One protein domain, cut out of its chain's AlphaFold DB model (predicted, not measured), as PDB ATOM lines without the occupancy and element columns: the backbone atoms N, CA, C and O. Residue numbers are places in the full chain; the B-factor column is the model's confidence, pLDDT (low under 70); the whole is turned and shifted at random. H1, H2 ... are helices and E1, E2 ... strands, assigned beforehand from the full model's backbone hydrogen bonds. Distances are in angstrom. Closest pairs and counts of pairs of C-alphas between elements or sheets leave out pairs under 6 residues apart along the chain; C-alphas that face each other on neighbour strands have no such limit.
ATOM      1  N   VAL A 855      39.824  -0.350 -11.379       93.75
ATOM      2  CA  VAL A 855      38.770  -0.238 -10.362       93.75
ATOM      3  C   VAL A 855      38.435  -1.600  -9.760       93.75
ATOM      4  O   VAL A 855      38.387  -1.711  -8.540       93.75
ATOM      5  N   GLU A 856      38.300  -2.647 -10.572       92.25
ATOM      6  CA  GLU A 856      38.077  -4.017 -10.098       92.25
ATOM      7  C   GLU A 856      39.241  -4.491  -9.208       92.25
ATOM      8  O   GLU A 856      39.011  -5.036  -8.124       92.25
ATOM      9  N   LEU A 857      40.494  -4.206  -9.598       92.81
ATOM     10  CA  LEU A 857      41.674  -4.458  -8.761       92.81
ATOM     11  C   LEU A 857      41.615  -3.671  -7.444       92.81
ATOM     12  O   LEU A 857      41.969  -4.202  -6.391       92.81
ATOM     13  N   PHE A 858      41.185  -2.411  -7.484       94.88
ATOM     14  CA  PHE A 858      41.052  -1.587  -6.290       94.88
ATOM     15  C   PHE A 858      39.929  -2.074  -5.386       94.88
ATOM     16  O   PHE A 858      40.086  -2.013  -4.173       94.88
ATOM     17  N   GLU A 859      38.831  -2.592  -5.917       92.25
ATOM     18  CA  GLU A 859      37.689  -3.057  -5.127       92.25
ATOM     19  C   GLU A 859      37.910  -4.446  -4.535       92.25
ATOM     20  O   GLU A 859      37.558  -4.678  -3.378       92.25
ATOM     21  N   SER A 860      38.567  -5.330  -5.285       88.81
ATOM     22  CA  SER A 860      38.818  -6.721  -4.900       88.81
ATOM     23  C   SER A 860      40.292  -7.115  -5.075       88.81
ATOM     24  O   SER A 860      40.605  -8.015  -5.861       88.81
ATOM     25  N   PRO A 861      41.234  -6.483  -4.347       90.31
ATOM     26  CA  PRO A 861      42.653  -6.751  -4.526       90.31
ATOM     27  C   PRO A 861      43.042  -8.159  -4.059       90.31
ATOM     28  O   PRO A 861      42.727  -8.549  -2.928       90.31
ATOM     29  N   PRO A 862      43.827  -8.907  -4.857       85.69
ATOM     30  CA  PRO A 862      44.501 -10.105  -4.384       85.69
ATOM     31  C   PRO A 862      45.341  -9.810  -3.139       85.69
ATOM     32  O   PRO A 862      46.062  -8.812  -3.070       85.69
ATOM     33  N   ARG A 863      45.302 -10.717  -2.157       83.88
ATOM     34  CA  ARG A 863      46.010 -10.538  -0.877       83.88
ATOM     35  C   ARG A 863      47.507 -10.280  -1.047       83.88
ATOM     36  O   ARG A 863      48.072  -9.498  -0.294       83.88
ATOM     37  N   SER A 864      48.149 -10.951  -1.996       81.50
ATOM     38  CA  SER A 864      49.574 -10.780  -2.294       81.50
ATOM     39  C   SER A 864      49.912  -9.353  -2.712       81.50
ATOM     40  O   SER A 864      50.889  -8.791  -2.220       81.50
ATOM     41  N   ILE A 865      49.064  -8.745  -3.542       88.88
ATOM     42  CA  ILE A 865      49.191  -7.350  -3.963       88.88
ATOM     43  C   ILE A 865      48.933  -6.432  -2.770       88.88
ATOM     44  O   ILE A 865      49.771  -5.592  -2.467       88.88
ATOM     45  N   ALA A 866      47.844  -6.648  -2.024       90.31
ATOM     46  CA  ALA A 866      47.545  -5.860  -0.825       90.31
ATOM     47  C   ALA A 866      48.701  -5.884   0.196       90.31
ATOM     48  O   ALA A 866      49.076  -4.850   0.739       90.31
ATOM     49  N   SER A 867      49.310  -7.055   0.417       88.38
ATOM     50  CA  SER A 867      50.419  -7.225   1.367       88.38
ATOM     51  C   SER A 867      51.711  -6.543   0.933       88.38
ATOM     52  O   SER A 867      52.572  -6.278   1.766       88.38
ATOM     53  N   ALA A 868      51.854  -6.244  -0.360       89.75
ATOM     54  CA  ALA A 868      53.013  -5.532  -0.870       89.75
ATOM     55  C   ALA A 868      53.039  -4.062  -0.429       89.75
ATOM     56  O   ALA A 868      54.117  -3.480  -0.397       89.75
ATOM     57  N   PHE A 869      51.880  -3.509  -0.056       89.81
ATOM     58  CA  PHE A 869      51.689  -2.116   0.360       89.81
ATOM     59  C   PHE A 869      51.249  -1.981   1.831       89.81
ATOM     60  O   PHE A 869      50.778  -0.924   2.258       89.81
ATOM     61  N   GLU A 870      51.351  -3.058   2.616       88.44
ATOM     62  CA  GLU A 870      50.953  -3.062   4.025       88.44
ATOM     63  C   GLU A 870      51.885  -2.183   4.872       88.44
ATOM     64  O   GLU A 870      53.102  -2.350   4.862       88.44
ATOM     65  N   GLY A 871      51.301  -1.271   5.655       83.00
ATOM     66  CA  GLY A 871      52.032  -0.410   6.591       83.00
ATOM     67  C   GLY A 871      52.714   0.796   5.945       83.00
ATOM     68  O   GLY A 871      53.360   1.577   6.643       83.00
ATOM     69  N   GLU A 872      52.552   0.978   4.639       85.31
ATOM     70  CA  GLU A 872      53.180   2.065   3.889       85.31
ATOM     71  C   GLU A 872      52.307   3.311   3.923       85.31
ATOM     72  O   GLU A 872      51.079   3.219   3.935       85.31
ATOM     73  N   ILE A 873      52.937   4.484   3.972       81.75
ATOM     74  CA  ILE A 873      52.248   5.768   4.104       81.75
ATOM     75  C   ILE A 873      52.360   6.514   2.783       81.75
ATOM     76  O   ILE A 873      53.456   6.764   2.290       81.75
ATOM     77  N   PHE A 874      51.216   6.913   2.241       76.50
ATOM     78  CA  PHE A 874      51.148   7.885   1.165       76.50
ATOM     79  C   PHE A 874      51.076   9.285   1.786       76.50
ATOM     80  O   PHE A 874      50.133   9.603   2.517       76.50
ATOM     81  N   GLU A 875      52.098  10.103   1.537       73.38
ATOM     82  CA  GLU A 875      52.235  11.444   2.112       73.38
ATOM     83  C   GLU A 875      52.169  12.522   1.015       73.38
ATOM     84  O   GLU A 875      53.074  12.646   0.186       73.38
ATOM     85  N   ASP A 876      51.126  13.361   1.036       75.75
ATOM     86  CA  ASP A 876      51.120  14.641   0.318       75.75
ATOM     87  C   ASP A 876      51.736  15.709   1.229       75.75
ATOM     88  O   ASP A 876      51.042  16.358   2.008       75.75
ATOM     89  N   LYS A 877      53.054  15.924   1.128       74.94
ATOM     90  CA  LYS A 877      53.769  16.936   1.935       74.94
ATOM     91  C   LYS A 877      53.333  18.374   1.662       74.94
ATOM     92  O   LYS A 877      53.610  19.253   2.479       74.94
ATOM     93  N   PHE A 878      52.714  18.648   0.511       76.00
ATOM     94  CA  PHE A 878      52.208  19.982   0.209       76.00
ATOM     95  C   PHE A 878      50.869  20.200   0.921       76.00
ATOM     96  O   PHE A 878      50.710  21.213   1.596       76.00
ATOM     97  N   GLY A 879      49.935  19.247   0.819       73.88
ATOM     98  CA  GLY A 879      48.608  19.286   1.458       73.88
ATOM     99  C   GLY A 879      48.554  18.798   2.916       73.88
ATOM    100  O   GLY A 879      47.534  18.974   3.578       73.88
ATOM    101  N   GLY A 880      49.621  18.184   3.424       70.56
ATOM    102  CA  GLY A 880      49.704  17.618   4.773       70.56
ATOM    103  C   GLY A 880      48.952  16.297   4.975       70.56
ATOM    104  O   GLY A 880      48.834  15.849   6.114       70.56
ATOM    105  N   ASP A 881      48.406  15.679   3.921       77.19
ATOM    106  CA  ASP A 881      47.672  14.412   4.051       77.19
ATOM    107  C   ASP A 881      48.662  13.256   4.247       77.19
ATOM    108  O   ASP A 881      49.564  13.062   3.431       77.19
ATOM    109  N   LYS A 882      48.501  12.506   5.341       77.44
ATOM    110  CA  LYS A 882      49.306  11.326   5.681       77.44
ATOM    111  C   LYS A 882      48.352  10.180   5.966       77.44
ATOM    112  O   LYS A 882      47.686  10.178   7.002       77.44
ATOM    113  N   ARG A 883      48.265   9.218   5.049       80.25
ATOM    114  CA  ARG A 883      47.405   8.039   5.211       80.25
ATOM    115  C   ARG A 883      48.162   6.779   4.883       80.25
ATOM    116  O   ARG A 883      49.029   6.774   4.015       80.25
ATOM    117  N   PHE A 884      47.805   5.703   5.564       85.56
ATOM    118  CA  PHE A 884      48.307   4.400   5.171       85.56
ATOM    119  C   PHE A 884      47.704   4.006   3.825       85.56
ATOM    120  O   PHE A 884      46.515   4.218   3.593       85.56
ATOM    121  N   ILE A 885      48.495   3.396   2.948       87.50
ATOM    122  CA  ILE A 885      47.988   2.802   1.712       87.50
ATOM    123  C   ILE A 885      47.084   1.631   2.095       87.50
ATOM    124  O   ILE A 885      45.881   1.682   1.854       87.50
ATOM    125  N   ALA A 886      47.636   0.631   2.785       87.94
ATOM    126  CA  ALA A 886      46.893  -0.482   3.364       87.94
ATOM    127  C   ALA A 886      47.386  -0.774   4.789       87.94
ATOM    128  O   ALA A 886      48.572  -0.639   5.090       87.94
ATOM    129  N   VAL A 887      46.484  -1.195   5.676       84.38
ATOM    130  CA  VAL A 887      46.801  -1.494   7.081       84.38
ATOM    131  C   VAL A 887      46.402  -2.926   7.404       84.38
ATOM    132  O   VAL A 887      45.228  -3.279   7.294       84.38
ATOM    133  N   GLY A 888      47.353  -3.743   7.857       76.31
ATOM    134  CA  GLY A 888      47.078  -5.059   8.434       76.31
ATOM    135  C   GLY A 888      47.076  -5.055   9.965       76.31
ATOM    136  O   GLY A 888      47.084  -4.014  10.622       76.31
ATOM    137  N   ARG A 889      46.998  -6.244  10.574       66.94
ATOM    138  CA  ARG A 889      46.760  -6.394  12.020       66.94
ATOM    139  C   ARG A 889      48.061  -6.283  12.826       66.94
ATOM    140  O   ARG A 889      48.669  -7.308  13.152       66.94
ATOM    141  N   THR A 890      48.448  -5.064  13.205       56.28
ATOM    142  CA  THR A 890      49.442  -4.794  14.264       56.28
ATOM    143  C   THR A 890      48.743  -4.667  15.625       56.28
ATOM    144  O   THR A 890      47.633  -4.150  15.706       56.28
ATOM    145  N   GLY A 891      49.334  -5.228  16.685       48.84
ATOM    146  CA  GLY A 891      48.673  -5.527  17.966       48.84
ATOM    147  C   GLY A 891      47.845  -4.392  18.602       48.84
ATOM    148  O   GLY A 891      48.327  -3.278  18.747       48.84
ATOM    149  N   ASN A 892      46.637  -4.760  19.055       44.84
ATOM    150  CA  ASN A 892      45.610  -4.010  19.806       44.84
ATOM    151  C   ASN A 892      44.773  -2.912  19.092       44.84
ATOM    152  O   ASN A 892      45.152  -1.756  18.995       44.84
ATOM    153  N   ASN A 893      43.536  -3.325  18.763       51.47
ATOM    154  CA  ASN A 893      42.234  -2.634  18.845       51.47
ATOM    155  C   ASN A 893      42.003  -1.272  18.155       51.47
ATOM    156  O   ASN A 893      42.065  -0.233  18.796       51.47
ATOM    157  N   GLN A 894      41.520  -1.314  16.906       57.44
ATOM    158  CA  GLN A 894      40.147  -0.954  16.477       57.44
ATOM    159  C   GLN A 894      40.074  -1.072  14.938       57.44
ATOM    160  O   GLN A 894      40.539  -0.190  14.221       57.44
ATOM    161  N   LEU A 895      39.492  -2.170  14.425       64.69
ATOM    162  CA  LEU A 895      39.409  -2.491  12.983       64.69
ATOM    163  C   LEU A 895      38.860  -1.321  12.147       64.69
ATOM    164  O   LEU A 895      39.407  -0.994  11.099       64.69
ATOM    165  N   LYS A 896      37.796  -0.678  12.642       65.69
ATOM    166  CA  LYS A 896      37.086   0.390  11.932       65.69
ATOM    167  C   LYS A 896      37.964   1.628  11.724       65.69
ATOM    168  O   LYS A 896      38.132   2.059  10.592       65.69
ATOM    169  N   SER A 897      38.606   2.118  12.785       69.94
ATOM    170  CA  SER A 897      39.479   3.297  12.710       69.94
ATOM    171  C   SER A 897      40.715   3.054  11.831       69.94
ATOM    172  O   SER A 897      41.115   3.930  11.070       69.94
ATOM    173  N   ALA A 898      41.292   1.846  11.867       69.94
ATOM    174  CA  ALA A 898      42.439   1.497  11.028       69.94
ATOM    175  C   ALA A 898      42.093   1.457   9.525       69.94
ATOM    176  O   ALA A 898      42.853   1.977   8.711       69.94
ATOM    177  N   ILE A 899      40.938   0.884   9.158       74.38
ATOM    178  CA  ILE A 899      40.466   0.847   7.762       74.38
ATOM    179  C   ILE A 899      40.050   2.247   7.292       74.38
ATOM    180  O   ILE A 899      40.386   2.632   6.173       74.38
ATOM    181  N   GLU A 900      39.365   3.028   8.132       76.69
ATOM    182  CA  GLU A 900      38.983   4.415   7.823       76.69
ATOM    183  C   GLU A 900      40.197   5.309   7.539       76.69
ATOM    184  O   GLU A 900      40.127   6.166   6.658       76.69
ATOM    185  N   ASN A 901      41.317   5.055   8.220       75.25
ATOM    186  CA  ASN A 901      42.583   5.760   8.027       75.25
ATOM    187  C   ASN A 901      43.428   5.230   6.849       75.25
ATOM    188  O   ASN A 901      44.539   5.725   6.637       75.25
ATOM    189  N   SER A 902      42.928   4.248   6.086       86.44
ATOM    190  CA  SER A 902      43.601   3.719   4.894       86.44
ATOM    191  C   SER A 902      43.015   4.274   3.594       86.44
ATOM    192  O   SER A 902      41.797   4.413   3.450       86.44
ATOM    193  N   SER A 903      43.883   4.560   2.627       87.44
ATOM    194  CA  SER A 903      43.495   4.989   1.281       87.44
ATOM    195  C   SER A 903      42.979   3.819   0.438       87.44
ATOM    196  O   SER A 903      42.087   4.006  -0.387       87.44
ATOM    197  N   TRP A 904      43.466   2.599   0.692       92.50
ATOM    198  CA  TRP A 904      43.017   1.361   0.054       92.50
ATOM    199  C   TRP A 904      42.222   0.477   1.028       92.50
ATOM    200  O   TRP A 904      42.693  -0.544   1.536       92.50
ATOM    201  N   LYS A 905      40.974   0.871   1.300       90.38
ATOM    202  CA  LYS A 905      40.121   0.228   2.321       90.38
ATOM    203  C   LYS A 905      39.896  -1.270   2.093       90.38
ATOM    204  O   LYS A 905      39.968  -2.053   3.033       90.38
ATOM    205  N   SER A 906      39.642  -1.673   0.854       90.50
ATOM    206  CA  SER A 906      39.464  -3.072   0.433       90.50
ATOM    207  C   SER A 906      40.726  -3.916   0.639       90.50
ATOM    208  O   SER A 906      40.626  -5.029   1.155       90.50
ATOM    209  N   ALA A 907      41.917  -3.388   0.333       90.38
ATOM    210  CA  ALA A 907      43.186  -4.061   0.620       90.38
ATOM    211  C   ALA A 907      43.362  -4.294   2.124       90.38
ATOM    212  O   ALA A 907      43.662  -5.414   2.539       90.38
ATOM    213  N   SER A 908      43.088  -3.276   2.946       89.25
ATOM    214  CA  SER A 908      43.057  -3.427   4.404       89.25
ATOM    215  C   SER A 908      42.062  -4.525   4.817       89.25
ATOM    216  O   SER A 908      42.438  -5.461   5.518       89.25
ATOM    217  N   SER A 909      40.827  -4.516   4.312       86.25
ATOM    218  CA  SER A 909      39.833  -5.561   4.612       86.25
ATOM    219  C   SER A 909      40.338  -6.981   4.306       86.25
ATOM    220  O   SER A 909      40.243  -7.864   5.165       86.25
ATOM    221  N   VAL A 910      40.938  -7.203   3.131       86.31
ATOM    222  CA  VAL A 910      41.508  -8.507   2.740       86.31
ATOM    223  C   VAL A 910      42.666  -8.913   3.656       86.31
ATOM    224  O   VAL A 910      42.777 -10.085   4.035       86.31
ATOM    225  N   LEU A 911      43.521  -7.967   4.060       84.25
ATOM    226  CA  LEU A 911      44.639  -8.231   4.969       84.25
ATOM    227  C   LEU A 911      44.171  -8.719   6.347       84.25
ATOM    228  O   LEU A 911      44.802  -9.619   6.918       84.25
ATOM    229  N   TRP A 912      43.038  -8.210   6.832       77.50
ATOM    230  CA  TRP A 912      42.472  -8.538   8.142       77.50
ATOM    231  C   TRP A 912      41.689  -9.860   8.202       77.50
ATOM    232  O   TRP A 912      41.715 -10.514   9.248       77.50
ATOM    233  N   GLN A 913      41.037 -10.300   7.117       69.12
ATOM    234  CA  GLN A 913      40.148 -11.477   7.129       69.12
ATOM    235  C   GLN A 913      40.842 -12.814   7.482       69.12
ATOM    236  O   GLN A 913      40.242 -13.652   8.153       69.12
ATOM    237  N   THR A 914      42.108 -13.034   7.110       49.38
ATOM    238  CA  THR A 914      42.732 -14.377   7.192       49.38
ATOM    239  C   THR A 914      43.446 -14.713   8.505       49.38
ATOM    240  O   THR A 914      43.857 -15.857   8.683       49.38
ATOM    241  N   LYS A 915      43.628 -13.776   9.448       44.66
ATOM    242  CA  LYS A 915      44.212 -14.135  10.764       44.66
ATOM    243  C   LYS A 915      43.193 -14.818  11.685       44.66
ATOM    244  O   LYS A 915      43.587 -15.485  12.631       44.66
ATOM    245  N   THR A 916      41.899 -14.676  11.397       36.84
ATOM    246  CA  THR A 916      40.786 -15.240  12.181       36.84
ATOM    247  C   THR A 916      40.517 -16.713  11.858       36.84
ATOM    248  O   THR A 916      39.983 -17.434  12.688       36.84
ATOM    249  N   THR A 917      40.933 -17.207  10.689       33.66
ATOM    250  CA  THR A 917      40.733 -18.613  10.288       33.66
ATOM    251  C   THR A 917      41.692 -19.596  10.971       33.66
ATOM    252  O   THR A 917      41.437 -20.795  10.942       33.66
ATOM    253  N   LEU A 918      42.752 -19.112  11.632       32.47
ATOM    254  CA  LEU A 918      43.634 -19.929  12.481       32.47
ATOM    255  C   LEU A 918      43.122 -20.080  13.926       32.47
ATOM    256  O   LEU A 918      43.559 -20.982  14.634       32.47
ATOM    257  N   GLU A 919      42.158 -19.260  14.350       32.31
ATOM    258  CA  GLU A 919      41.486 -19.364  15.649       32.31
ATOM    259  C   GLU A 919      39.989 -19.546  15.401       32.31
ATOM    260  O   GLU A 919      39.213 -18.594  15.382       32.31
ATOM    261  N   GLY A 920      39.602 -20.792  15.119       33.72
ATOM    262  CA  GLY A 920      38.282 -21.159  14.617       33.72
ATOM    263  C   GLY A 920      37.111 -20.438  15.290       33.72
ATOM    264  O   GLY A 920      36.744 -20.759  16.416       33.72
ATOM    265  N   LYS A 921      36.483 -19.525  14.543       30.80
ATOM    266  CA  LYS A 921      35.053 -19.186  14.592       30.80
ATOM    267  C   LYS A 921      34.652 -18.543  13.260       30.80
ATOM    268  O   LYS A 921      35.255 -17.571  12.819       30.80
ATOM    269  N   SER A 922      33.643 -19.137  12.623       28.84
ATOM    270  CA  SER A 922      33.014 -18.673  11.383       28.84
ATOM    271  C   SER A 922      32.429 -17.265  11.553       28.84
ATOM    272  O   SER A 922      31.720 -17.009  12.525       28.84
ATOM    273  N   LEU A 923      32.718 -16.370  10.607       34.78
ATOM    274  CA  LEU A 923      32.151 -15.024  10.501       34.78
ATOM    275  C   LEU A 923      31.604 -14.841   9.080       34.78
ATOM    276  O   LEU A 923      32.227 -14.202   8.242       34.78
ATOM    277  N   MET A 924      30.437 -15.430   8.811       29.91
ATOM    278  CA  MET A 924      29.654 -15.147   7.598       29.91
ATOM    279  C   MET A 924      28.695 -13.955   7.769       29.91
ATOM    280  O   MET A 924      27.929 -13.664   6.864       29.91
ATOM    281  N   THR A 925      28.723 -13.251   8.907       31.19
ATOM    282  CA  THR A 925      27.666 -12.278   9.252       31.19
ATOM    283  C   THR A 925      28.129 -10.818   9.327       31.19
ATOM    284  O   THR A 925      27.291  -9.935   9.355       31.19
ATOM    285  N   VAL A 926      29.435 -10.516   9.313       33.41
ATOM    286  CA  VAL A 926      29.918  -9.128   9.541       33.41
ATOM    287  C   VAL A 926      30.230  -8.362   8.246       33.41
ATOM    288  O   VAL A 926      30.283  -7.138   8.247       33.41
ATOM    289  N   THR A 927      30.394  -9.046   7.110       36.12
ATOM    290  CA  THR A 927      30.678  -8.387   5.820       36.12
ATOM    291  C   THR A 927      29.442  -7.808   5.134       36.12
ATOM    292  O   THR A 927      29.596  -6.914   4.311       36.12
TER     293      THR A 927
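This is residues 855 to 927 of the 948 residues of an uncharacterized protein of Methylobacterium haplocladii (UniProt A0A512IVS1). A small helical core is drawn out at both ends: the short helix H4 lies near the middle with H2 packed across it, while H1 and H3 meet it near its first residues. The two-stranded hairpin E1 and E2 makes one end of the long axis, and the tail after H4 makes the other, with residues 916 to 922 sticking out. The printed part has 73 residues, with four named helices and two named strands in the order H1, H2, E1, E2, H3, H4; the class is mixed, with 34 residues, under half, in named elements. It is elongated, spanning 46 by 29 by 20 A, and only just compact, close to loose, with a radius of gyration of the C-alphas of 13.2 A.

H1, residues 855 to 859, and H2, residues 863 to 868, are apart. E1, residues 873 to 876, and E2, residues 881 to 884, form an antiparallel hairpin at 165 degrees; N 874 and O 883 are 2.8 A apart, within hydrogen-bond range. H3, residues 895 to 900, and H4, residues 905 to 913, touch only at the corner, and only just, with 3 pairs of C-alphas within 8 A; the closest C-alphas, of Ile 899 and Lys 905, are 5.5 A apart. Their shallow tilt is 17 degrees, opposite ways. H2 touches H4, the closest C-alphas, of Ala 866 and Ala 907, being 4.9 A apart; the steep tilt of 67 degrees, opposite ways, is only just short of about perpendicular. H1 only just touches H4, with 3 pairs of C-alphas within 8 A; the closest C-alphas, of Glu 859 and Ser 906, are 5.8 A apart. E1 and E2 are apart from H4. In H1, H2, H3 and H4 every O i to N i+4 pair is within hydrogen-bond range.

H1 begins at C-alpha 855 (38.770, -0.238, -10.362) and measures 6.0 A; H2 measures 8.6 A, E1 9.7 A, E2 10.1 A and H3 8.6 A. H4 measures 12.7 A and ends at C-alpha 913 (40.148, -11.477, 7.129).

The C-alphas farthest apart, of Phe 878 and Gly 920, are 45.8 A apart. The printed part has no cut, and no link is long. Residues 889 to 898 and 913 to 927 have pLDDT under 70.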